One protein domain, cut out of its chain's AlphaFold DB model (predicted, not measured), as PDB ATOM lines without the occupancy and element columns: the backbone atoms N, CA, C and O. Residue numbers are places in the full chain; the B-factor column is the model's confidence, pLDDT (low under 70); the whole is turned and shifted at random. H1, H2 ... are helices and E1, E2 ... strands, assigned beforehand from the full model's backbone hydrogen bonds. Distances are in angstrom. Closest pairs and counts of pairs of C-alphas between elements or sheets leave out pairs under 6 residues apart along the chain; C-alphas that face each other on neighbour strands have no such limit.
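What this domain is: This is residues 45 to 87 and 95 to 128 of the 130 residues of an uncharacterized protein of Dehalococcoidia bacterium (UniProt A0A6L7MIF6). A strongly twisted sheet of four strands has one long helix, H1, laid across one of its faces, with no named helix over the other face. The short helix H2 packs on residues 58 to 62 of H1 and is not on the sheet, and after E4 the last residues fold back so that 126 to 127 pair with 122 to 123. The printed part has 77 residues, with two named helices and four named strands in the order H1, H2, E1, E2, E3, E4; the sheet's order is E1, E2, E3, E4, all antiparallel. The class is mixed, helices and strands. The whole is compact, with a radius of gyration of the C-alphas of 11.6 A, and spans 32 by 25 by 21 A.

Where its parts are: The strands are E1, residues 79 to 83, 12.8 A long from first to last C-alpha; E2, residues 98 to 102, 12.9 A; E3, residues 109 to 113, 13.3 A; and E4, residues 119 to 123, 13.2 A, which ends at C-alpha 123 at (-10.937, 40.005, 22.940). H1, residues 50 to 64, runs 21.0 A from C-alpha 50 at (-26.989, 29.403, 14.376) to C-alpha 64 at (-6.058, 28.580, 15.077). H2, residues 68 to 72, is 6.0 A long.

How they stand to each other: E1 and E4 are the edge strands of the sheet. E1 and E2 are antiparallel at 154 degrees, with N 81 and O 100 within hydrogen-bond range at 2.8 A. E2 and E3 form a hairpin, antiparallel at 159 degrees, with N 101 and O 110 at 2.8 A. E3 and E4 form a hairpin at 154 degrees, with N 111 and O 120 at 2.8 A. From edge to edge the strands' lines turn by 73 degrees. E2, E3 and E4 make a meander, each strand the antiparallel neighbour of the one before. H1 is on the sheet at a height of 8.9 A, and the two make two layers, a helix on one face of a sheet. H1 runs across the strands, at 73 degrees to E2 on the local plane; it lies over E2, E3 and, only just, E4, on which 3 of its C-alphas fall. Its closest C-alphas to E2 are those of Ile 54 and Val 101, 6.3 A apart. H2 touches H1 with residues 58 to 62 of H1 alone; the closest C-alphas, of Arg 62 and Pro 68, are 5.3 A apart. H2 and E3 are apart. In H1 and H2 every O i to N i+4 pair is within hydrogen-bond range.

The domain as a whole: The two C-alphas farthest apart, of Thr 45 and Ala 66, are 33.4 A apart. Residues 88 to 94 are not printed, and C-alphas 87 and 95 are 11.5 A apart across this cut, which lies in the link from E1 to E2. Of the links that are printed whole, none is long. The mean pLDDT of the printed part is 81.3; residues 84 to 87, 95 to 96 and 122 to 128 are under 70.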
ATOM      1  N   THR A  45     -30.580  38.061   4.764       77.88
ATOM      2  CA  THR A  45     -30.975  36.729   5.231       77.88
ATOM      3  C   THR A  45     -29.713  35.881   5.400       77.88
ATOM      4  O   THR A  45     -28.962  35.746   4.432       77.88
ATOM      5  N   PRO A  46     -29.456  35.320   6.596       82.62
ATOM      6  CA  PRO A  46     -28.300  34.460   6.794       82.62
ATOM      7  C   PRO A  46     -28.440  33.168   5.995       82.62
ATOM      8  O   PRO A  46     -29.523  32.582   5.918       82.62
ATOM      9  N   THR A  47     -27.324  32.716   5.438       87.75
ATOM     10  CA  THR A  47     -27.219  31.436   4.734       87.75
ATOM     11  C   THR A  47     -27.038  30.297   5.729       87.75
ATOM     12  O   THR A  47     -27.598  29.213   5.552       87.75
ATOM     13  N   TYR A  48     -26.278  30.539   6.798       88.06
ATOM     14  CA  TYR A  48     -26.026  29.551   7.834       88.06
ATOM     15  C   TYR A  48     -27.099  29.574   8.918       88.06
ATOM     16  O   TYR A  48     -27.749  30.576   9.213       88.06
ATOM     17  N   THR A  49     -27.275  28.430   9.565       91.81
ATOM     18  CA  THR A  49     -28.012  28.349  10.824       91.81
ATOM     19  C   THR A  49     -27.117  28.768  11.991       91.81
ATOM     20  O   THR A  49     -25.892  28.692  11.917       91.81
ATOM     21  N   ARG A  50     -27.728  29.118  13.131       91.12
ATOM     22  CA  ARG A  50     -26.989  29.403  14.376       91.12
ATOM     23  C   ARG A  50     -26.018  28.283  14.757       91.12
ATOM     24  O   ARG A  50     -24.884  28.562  15.114       91.12
ATOM     25  N   HIS A  51     -26.459  27.029  14.662       92.81
ATOM     26  CA  HIS A  51     -25.627  25.873  15.003       92.81
ATOM     27  C   HIS A  51     -24.439  25.724  14.049       92.81
ATOM     28  O   HIS A  51     -23.342  25.414  14.498       92.81
ATOM     29  N   GLN A  52     -24.633  25.986  12.753       94.25
ATOM     30  CA  GLN A  52     -23.538  25.979  11.783       94.25
ATOM     31  C   GLN A  52     -22.533  27.096  12.060       94.25
ATOM     32  O   GLN A  52     -21.340  26.826  12.062       94.25
ATOM     33  N   ALA A  53     -22.998  28.309  12.377       92.06
ATOM     34  CA  ALA A  53     -22.111  29.410  12.744       92.06
ATOM     35  C   ALA A  53     -21.262  29.077  13.986       92.06
ATOM     36  O   ALA A  53     -20.054  29.299  13.982       92.06
ATOM     37  N   ILE A  54     -21.869  28.479  15.022       93.88
ATOM     38  CA  ILE A  54     -21.140  28.003  16.211       93.88
ATOM     39  C   ILE A  54     -20.133  26.914  15.833       93.88
ATOM     40  O   ILE A  54     -18.999  26.962  16.294       93.88
ATOM     41  N   SER A  55     -20.519  25.958  14.982       94.19
ATOM     42  CA  SER A  55     -19.622  24.885  14.535       94.19
ATOM     43  C   SER A  55     -18.402  25.433  13.798       94.19
ATOM     44  O   SER A  55     -17.290  25.045  14.122       94.19
ATOM     45  N   MET A  56     -18.595  26.368  12.864       92.62
ATOM     46  CA  MET A  56     -17.498  26.977  12.104       92.62
ATOM     47  C   MET A  56     -16.531  27.741  13.008       92.62
ATOM     48  O   MET A  56     -15.319  27.641  12.848       92.62
ATOM     49  N   VAL A  57     -17.058  28.475  13.991       91.25
ATOM     50  CA  VAL A  57     -16.218  29.146  14.988       91.25
ATOM     51  C   VAL A  57     -15.492  28.128  15.869       91.25
ATOM     52  O   VAL A  57     -14.317  28.318  16.163       91.25
ATOM     53  N   ALA A  58     -16.138  27.027  16.253       92.00
ATOM     54  CA  ALA A  58     -15.485  25.966  17.011       92.00
ATOM     55  C   ALA A  58     -14.345  25.308  16.220       92.00
ATOM     56  O   ALA A  58     -13.292  25.036  16.791       92.00
ATOM     57  N   ASP A  59     -14.538  25.077  14.921       93.12
ATOM     58  CA  ASP A  59     -13.508  24.538  14.030       93.12
ATOM     59  C   ASP A  59     -12.330  25.514  13.907       93.12
ATOM     60  O   ASP A  59     -11.191  25.122  14.153       93.12
ATOM     61  N   TYR A  60     -12.603  26.806  13.687       90.56
ATOM     62  CA  TYR A  60     -11.575  27.851  13.720       90.56
ATOM     63  C   TYR A  60     -10.788  27.849  15.034       90.56
ATOM     64  O   TYR A  60      -9.559  27.917  15.015       90.56
ATOM     65  N   ILE A  61     -11.478  27.737  16.175       89.56
ATOM     66  CA  ILE A  61     -10.829  27.729  17.486       89.56
ATOM     67  C   ILE A  61      -9.862  26.543  17.600       89.56
ATOM     68  O   ILE A  61      -8.723  26.722  18.026       89.56
ATOM     69  N   ARG A  62     -10.281  25.344  17.176       90.00
ATOM     70  CA  ARG A  62      -9.430  24.139  17.194       90.00
ATOM     71  C   ARG A  62      -8.182  24.284  16.335       90.00
ATOM     72  O   ARG A  62      -7.139  23.754  16.700       90.00
ATOM     73  N   GLU A  63      -8.310  24.941  15.190       89.62
ATOM     74  CA  GLU A  63      -7.238  25.044  14.199       89.62
ATOM     75  C   GLU A  63      -6.276  26.202  14.475       89.62
ATOM     76  O   GLU A  63      -5.088  26.093  14.176       89.62
ATOM     77  N   SER A  64      -6.783  27.305  15.029       85.50
ATOM     78  CA  SER A  64      -6.058  28.580  15.077       85.50
ATOM     79  C   SER A  64      -5.618  29.010  16.475       85.50
ATOM     80  O   SER A  64      -4.707  29.825  16.568       85.50
ATOM     81  N   CYS A  65      -6.229  28.495  17.549       82.75
ATOM     82  CA  CYS A  65      -5.888  28.915  18.914       82.75
ATOM     83  C   CYS A  65      -4.738  28.090  19.488       82.75
ATOM     84  O   CYS A  65      -4.678  26.874  19.295       82.75
ATOM     85  N   ALA A  66      -3.890  28.716  20.305       82.88
ATOM     86  CA  ALA A  66      -2.870  27.990  21.067       82.88
ATOM     87  C   ALA A  66      -3.478  27.087  22.163       82.88
ATOM     88  O   ALA A  66      -2.952  26.007  22.439       82.88
ATOM     89  N   THR A  67      -4.583  27.521  22.780       82.62
ATOM     90  CA  THR A  67      -5.268  26.832  23.890       82.62
ATOM     91  C   THR A  67      -6.757  26.599  23.588       82.62
ATOM     92  O   THR A  67      -7.631  27.156  24.249       82.62
ATOM     93  N   PRO A  68      -7.104  25.752  22.601       83.25
ATOM     94  CA  PRO A  68      -8.493  25.576  22.165       83.25
ATOM     95  C   PRO A  68      -9.421  25.049  23.270       83.25
ATOM     96  O   PRO A  68     -10.584  25.443  23.333       83.25
ATOM     97  N   ASP A  69      -8.917  24.197  24.168       85.94
ATOM     98  CA  ASP A  69      -9.709  23.618  25.261       85.94
ATOM     99  C   ASP A  69     -10.242  24.671  26.242       85.94
ATOM    100  O   ASP A  69     -11.308  24.478  26.828       85.94
ATOM    101  N   GLU A  70      -9.544  25.802  26.391       83.00
ATOM    102  CA  GLU A  70      -9.981  26.916  27.237       83.00
ATOM    103  C   GLU A  70     -11.337  27.454  26.771       83.00
ATOM    104  O   GLU A  70     -12.265  27.591  27.567       83.00
ATOM    105  N   TYR A  71     -11.482  27.646  25.459       81.81
ATOM    106  CA  TYR A  71     -12.689  28.187  24.844       81.81
ATOM    107  C   TYR A  71     -13.754  27.111  24.582       81.81
ATOM    108  O   TYR A  71     -14.949  27.349  24.745       81.81
ATOM    109  N   LEU A  72     -13.347  25.904  24.179       87.75
ATOM    110  CA  LEU A  72     -14.279  24.847  23.762       87.75
ATOM    111  C   LEU A  72     -14.908  24.081  24.928       87.75
ATOM    112  O   LEU A  72     -15.912  23.394  24.727       87.75
ATOM    113  N   SER A  73     -14.366  24.215  26.140       87.12
ATOM    114  CA  SER A  73     -14.897  23.583  27.356       87.12
ATOM    115  C   SER A  73     -16.363  23.933  27.658       87.12
ATOM    116  O   SER A  73     -17.037  23.207  28.393       87.12
ATOM    117  N   HIS A  74     -16.873  25.024  27.077       85.62
ATOM    118  CA  HIS A  74     -18.231  25.532  27.277       85.62
ATOM    119  C   HIS A  74     -18.990  25.747  25.962       85.62
ATOM    120  O   HIS A  74     -19.917  26.557  25.897       85.62
ATOM    121  N   LEU A  75     -18.610  25.021  24.904       88.19
ATOM    122  CA  LEU A  75     -19.181  25.174  23.564       88.19
ATOM    123  C   LEU A  75     -20.713  25.026  23.534       88.19
ATOM    124  O   LEU A  75     -21.384  25.682  22.741       88.19
ATOM    125  N   ASP A  76     -21.285  24.205  24.416       90.38
ATOM    126  CA  ASP A  76     -22.735  24.013  24.560       90.38
ATOM    127  C   ASP A  76     -23.483  25.291  24.973       90.38
ATOM    128  O   ASP A  76     -24.687  25.411  24.744       90.38
ATOM    129  N   ARG A  77     -22.771  26.258  25.562       89.50
ATOM    130  CA  ARG A  77     -23.318  27.537  26.030       89.50
ATOM    131  C   ARG A  77     -23.096  28.680  25.057       89.50
ATOM    132  O   ARG A  77     -23.554  29.792  25.326       89.50
ATOM    133  N   PHE A  78     -22.403  28.433  23.950       92.50
ATOM    134  CA  PHE A  78     -22.130  29.471  22.970       92.50
ATOM    135  C   PHE A  78     -23.432  29.979  22.362       92.50
ATOM    136  O   PHE A  78     -24.376  29.232  22.096       92.50
ATOM    137  N   THR A  79     -23.468  31.278  22.097       92.88
ATOM    138  CA  THR A  79     -24.615  31.918  21.460       92.88
ATOM    139  C   THR A  79     -24.201  32.550  20.146       92.88
ATOM    140  O   THR A  79     -23.241  33.310  20.112       92.88
ATOM    141  N   ALA A  80     -24.959  32.287  19.080       92.25
ATOM    142  CA  ALA A  80     -24.770  32.922  17.778       92.25
ATOM    143  C   ALA A  80     -25.878  33.940  17.490       92.25
ATOM    144  O   ALA A  80     -27.068  33.607  17.427       92.25
ATOM    145  N   THR A  81     -25.467  35.185  17.270       89.94
ATOM    146  CA  THR A  81     -26.336  36.310  16.934       89.94
ATOM    147  C   THR A  81     -26.035  36.801  15.529       89.94
ATOM    148  O   THR A  81     -24.902  37.153  15.215       89.94
ATOM    149  N   TRP A  82     -27.069  36.852  14.693       85.62
ATOM    150  CA  TRP A  82     -26.997  37.446  13.365       85.62
ATOM    151  C   TRP A  82     -27.089  38.968  13.450       85.62
ATOM    152  O   TRP A  82     -28.047  39.500  14.026       85.62
ATOM    153  N   LEU A  83     -26.136  39.670  12.844       75.75
ATOM    154  CA  LEU A  83     -26.160  41.123  12.738       75.75
ATOM    155  C   LEU A  83     -26.766  41.530  11.392       75.75
ATOM    156  O   LEU A  83     -26.127  41.444  10.355       75.75
ATOM    157  N   ARG A  84     -28.005  42.043  11.421       61.31
ATOM    158  CA  ARG A  84     -28.679  42.611  10.231       61.31
ATOM    159  C   ARG A  84     -28.012  43.871   9.682       61.31
ATOM    160  O   ARG A  84     -28.344  44.300   8.585       61.31
ATOM    161  N   GLN A  85     -27.172  44.514  10.483       58.97
ATOM    162  CA  GLN A  85     -26.355  45.643  10.074       58.97
ATOM    163  C   GLN A  85     -25.003  45.514  10.770       58.97
ATOM    164  O   GLN A  85     -24.976  45.370  12.000       58.97
ATOM    165  N   PRO A  86     -23.893  45.581  10.027       53.31
ATOM    166  CA  PRO A  86     -22.586  45.644  10.645       53.31
ATOM    167  C   PRO A  86     -22.475  46.878  11.554       53.31
ATOM    168  O   PRO A  86     -22.967  47.957  11.218       53.31
ATOM    169  N   ARG A  87     -21.832  46.738  12.721       53.38
ATOM    170  CA  ARG A  87     -21.601  47.881  13.624       53.38
ATOM    171  C   ARG A  87     -20.711  48.925  12.938       53.38
ATOM    172  O   ARG A  87     -19.713  48.602  12.306       53.38
ATOM    173  N   ASP A  95     -18.185  42.288   4.956       58.06
ATOM    174  CA  ASP A  95     -19.217  41.428   4.395       58.06
ATOM    175  C   ASP A  95     -20.571  41.766   5.034       58.06
ATOM    176  O   ASP A  95     -20.678  42.035   6.235       58.06
ATOM    177  N   MET A  96     -21.630  41.777   4.220       63.66
ATOM    178  CA  MET A  96     -22.979  42.159   4.664       63.66
ATOM    179  C   MET A  96     -23.606  41.115   5.599       63.66
ATOM    180  O   MET A  96     -24.664  41.353   6.182       63.66
ATOM    181  N   ARG A  97     -22.953  39.958   5.741       78.44
ATOM    182  CA  ARG A  97     -23.473  38.764   6.393       78.44
ATOM    183  C   ARG A  97     -22.571  38.327   7.543       78.44
ATOM    184  O   ARG A  97     -21.693  37.490   7.375       78.44
ATOM    185  N   GLU A  98     -22.791  38.922   8.714       85.00
ATOM    186  CA  GLU A  98     -21.949  38.743   9.904       85.00
ATOM    187  C   GLU A  98     -22.695  38.016  11.035       85.00
ATOM    188  O   GLU A  98     -23.762  38.434  11.505       85.00
ATOM    189  N   TRP A  99     -22.080  36.947  11.534       88.69
ATOM    190  CA  TRP A  99     -22.454  36.266  12.767       88.69
ATOM    191  C   TRP A  99     -21.515  36.671  13.894       88.69
ATOM    192  O   TRP A  99     -20.301  36.570  13.763       88.69
ATOM    193  N   THR A 100     -22.068  37.059  15.039       90.19
ATOM    194  CA  THR A 100     -21.315  37.126  16.294       90.19
ATOM    195  C   THR A 100     -21.579  35.863  17.094       90.19
ATOM    196  O   THR A 100     -22.714  35.628  17.514       90.19
ATOM    197  N   VAL A 101     -20.542  35.062  17.316       90.75
ATOM    198  CA  VAL A 101     -20.562  33.922  18.234       90.75
ATOM    199  C   VAL A 101     -19.889  34.355  19.523       90.75
ATOM    200  O   VAL A 101     -18.784  34.876  19.482       90.75
ATOM    201  N   SER A 102     -20.542  34.172  20.661       90.19
ATOM    202  CA  SER A 102     -20.004  34.583  21.956       90.19
ATOM    203  C   SER A 102     -20.060  33.457  22.968       90.19
ATOM    204  O   SER A 102     -21.067  32.747  23.054       90.19
ATOM    205  N   ASP A 103     -19.006  33.365  23.769       88.50
ATOM    206  CA  ASP A 103     -18.984  32.599  25.003       88.50
ATOM    207  C   ASP A 103     -19.472  33.499  26.156       88.50
ATOM    208  O   ASP A 103     -18.795  34.465  26.526       88.50
ATOM    209  N   PRO A 104     -20.647  33.218  26.745       83.75
ATOM    210  CA  PRO A 104     -21.184  34.031  27.829       83.75
ATOM    211  C   PRO A 104     -20.392  33.917  29.140       83.75
ATOM    212  O   PRO A 104     -20.602  34.744  30.026       83.75
ATOM    213  N   LEU A 105     -19.536  32.903  29.306       81.50
ATOM    214  CA  LEU A 105     -18.796  32.676  30.549       81.50
ATOM    215  C   LEU A 105     -17.479  33.444  30.589       81.50
ATOM    216  O   LEU A 105     -17.170  34.071  31.601       81.50
ATOM    217  N   THR A 106     -16.720  33.412  29.496       78.25
ATOM    218  CA  THR A 106     -15.441  34.131  29.383       78.25
ATOM    219  C   THR A 106     -15.616  35.554  28.851       78.25
ATOM    220  O   THR A 106     -14.744  36.399  29.037       78.25
ATOM    221  N   GLY A 107     -16.749  35.844  28.198       80.00
ATOM    222  CA  GLY A 107     -16.979  37.106  27.495       80.00
ATOM    223  C   GLY A 107     -16.240  37.199  26.157       80.00
ATOM    224  O   GLY A 107     -16.292  38.249  25.512       80.00
ATOM    225  N   ALA A 108     -15.569  36.124  25.730       83.06
ATOM    226  CA  ALA A 108     -14.945  36.034  24.421       83.06
ATOM    227  C   ALA A 108     -16.008  36.037  23.316       83.06
ATOM    228  O   ALA A 108     -17.100  35.478  23.465       83.06
ATOM    229  N   PHE A 109     -15.693  36.671  22.189       87.50
ATOM    230  CA  PHE A 109     -16.548  36.602  21.017       87.50
ATOM    231  C   PHE A 109     -15.750  36.597  19.720       87.50
ATOM    232  O   PHE A 109     -14.669  37.176  19.599       87.50
ATOM    233  N   TRP A 110     -16.345  35.952  18.729       88.38
ATOM    234  CA  TRP A 110     -15.827  35.781  17.388       88.38
ATOM    235  C   TRP A 110     -16.833  36.314  16.383       88.38
ATOM    236  O   TRP A 110     -18.050  36.224  16.578       88.38
ATOM    237  N   ARG A 111     -16.317  36.863  15.292       87.81
ATOM    238  CA  ARG A 111     -17.107  37.281  14.142       87.81
ATOM    239  C   ARG A 111     -16.841  36.338  12.990       87.81
ATOM    240  O   ARG A 111     -15.693  36.205  12.582       87.81
ATOM    241  N   LEU A 112     -17.897  35.708  12.497       87.69
ATOM    242  CA  LEU A 112     -17.894  34.898  11.288       87.69
ATOM    243  C   LEU A 112     -18.534  35.715  10.162       87.69
ATOM    244  O   LEU A 112     -19.691  36.124  10.279       87.69
ATOM    245  N   TYR A 113     -17.794  35.920   9.081       86.31
ATOM    246  CA  TYR A 113     -18.262  36.579   7.866       86.31
ATOM    247  C   TYR A 113     -18.683  35.507   6.856       86.31
ATOM    248  O   TYR A 113     -17.862  34.695   6.442       86.31
ATOM    249  N   GLU A 114     -19.968  35.436   6.489       83.75
ATOM    250  CA  GLU A 114     -20.470  34.328   5.661       83.75
ATOM    251  C   GLU A 114     -19.920  34.348   4.235       83.75
ATOM    252  O   GLU A 114     -19.683  33.280   3.673       83.75
ATOM    253  N   ASP A 115     -19.761  35.537   3.648       79.25
ATOM    254  CA  ASP A 115     -19.400  35.664   2.234       79.25
ATOM    255  C   ASP A 115     -17.936  35.230   1.994       79.25
ATOM    256  O   ASP A 115     -17.643  34.600   0.977       79.25
ATOM    257  N   SER A 116     -17.036  35.490   2.950       80.75
ATOM    258  CA  SER A 116     -15.626  35.066   2.918       80.75
ATOM    259  C   SER A 116     -15.326  33.775   3.690       80.75
ATOM    260  O   SER A 116     -14.300  33.140   3.446       80.75
ATOM    261  N   GLY A 117     -16.187  33.377   4.629       81.06
ATOM    262  CA  GLY A 117     -15.915  32.302   5.589       81.06
ATOM    263  C   GLY A 117     -14.881  32.673   6.658       81.06
ATOM    264  O   GLY A 117     -14.452  31.807   7.419       81.06
ATOM    265  N   GLU A 118     -14.459  33.939   6.724       83.81
ATOM    266  CA  GLU A 118     -13.448  34.386   7.676       83.81
ATOM    267  C   GLU A 118     -14.015  34.401   9.104       83.81
ATOM    268  O   GLU A 118     -15.095  34.941   9.355       83.81
ATOM    269  N   VAL A 119     -13.254  33.851  10.055       85.06
ATOM    270  CA  VAL A 119     -13.525  33.968  11.490       85.06
ATOM    271  C   VAL A 119     -12.455  34.845  12.130       85.06
ATOM    272  O   VAL A 119     -11.261  34.623  11.940       85.06
ATOM    273  N   ARG A 120     -12.878  35.842  12.909       79.88
ATOM    274  CA  ARG A 120     -11.980  36.710  13.681       79.88
ATOM    275  C   ARG A 120     -12.360  36.731  15.148       79.88
ATOM    276  O   ARG A 120     -13.518  36.984  15.475       79.88
ATOM    277  N   SER A 121     -11.385  36.548  16.026       76.38
ATOM    278  CA  SER A 121     -11.536  36.791  17.460       76.38
ATOM    279  C   SER A 121     -11.439  38.269  17.799       76.38
ATOM    280  O   SER A 121     -10.620  39.010  17.252       76.38
ATOM    281  N   ILE A 122     -12.284  38.697  18.732       66.75
ATOM    282  CA  ILE A 122     -12.192  40.016  19.342       66.75
ATOM    283  C   ILE A 122     -12.223  39.816  20.851       66.75
ATOM    284  O   ILE A 122     -13.257  39.491  21.434       66.75
ATOM    285  N   ILE A 123     -11.078  40.042  21.486       59.81
ATOM    286  CA  ILE A 123     -10.937  40.005  22.940       59.81
ATOM    287  C   ILE A 123     -10.746  41.450  23.400       59.81
ATOM    288  O   ILE A 123      -9.847  42.150  22.944       59.81
ATOM    289  N   GLY A 124     -11.644  41.957  24.250       49.56
ATOM    290  CA  GLY A 124     -11.503  43.302  24.834       49.56
ATOM    291  C   GLY A 124     -11.473  44.478  23.839       49.56
ATOM    292  O   GLY A 124     -11.038  45.564  24.207       49.56
ATOM    293  N   GLY A 125     -11.931  44.293  22.595       44.50
ATOM    294  CA  GLY A 125     -11.907  45.333  21.554       44.50
ATOM    295  C   GLY A 125     -10.623  45.383  20.718       44.50
ATOM    296  O   GLY A 125     -10.500  46.260  19.867       44.50
ATOM    297  N   VAL A 126      -9.699  44.440  20.919       42.38
ATOM    298  CA  VAL A 126      -8.523  44.247  20.067       42.38
ATOM    299  C   VAL A 126      -8.777  43.044  19.157       42.38
ATOM    300  O   VAL A 126      -9.272  42.008  19.603       42.38
ATOM    301  N   LEU A 127      -8.502  43.216  17.861       51.91
ATOM    302  CA  LEU A 127      -8.420  42.110  16.909       51.91
ATOM    303  C   LEU A 127      -7.175  41.314  17.275       51.91
ATOM    304  O   LEU A 127      -6.068  41.795  17.046       51.91
ATOM    305  N   ASP A 128      -7.363  40.141  17.856       53.72
ATOM    306  CA  ASP A 128      -6.258  39.269  18.241       53.72
ATOM    307  C   ASP A 128      -6.484  37.889  17.644       53.72
ATOM    308  O   ASP A 128      -7.629  37.489  17.439       53.72
TER     309      ASP A 128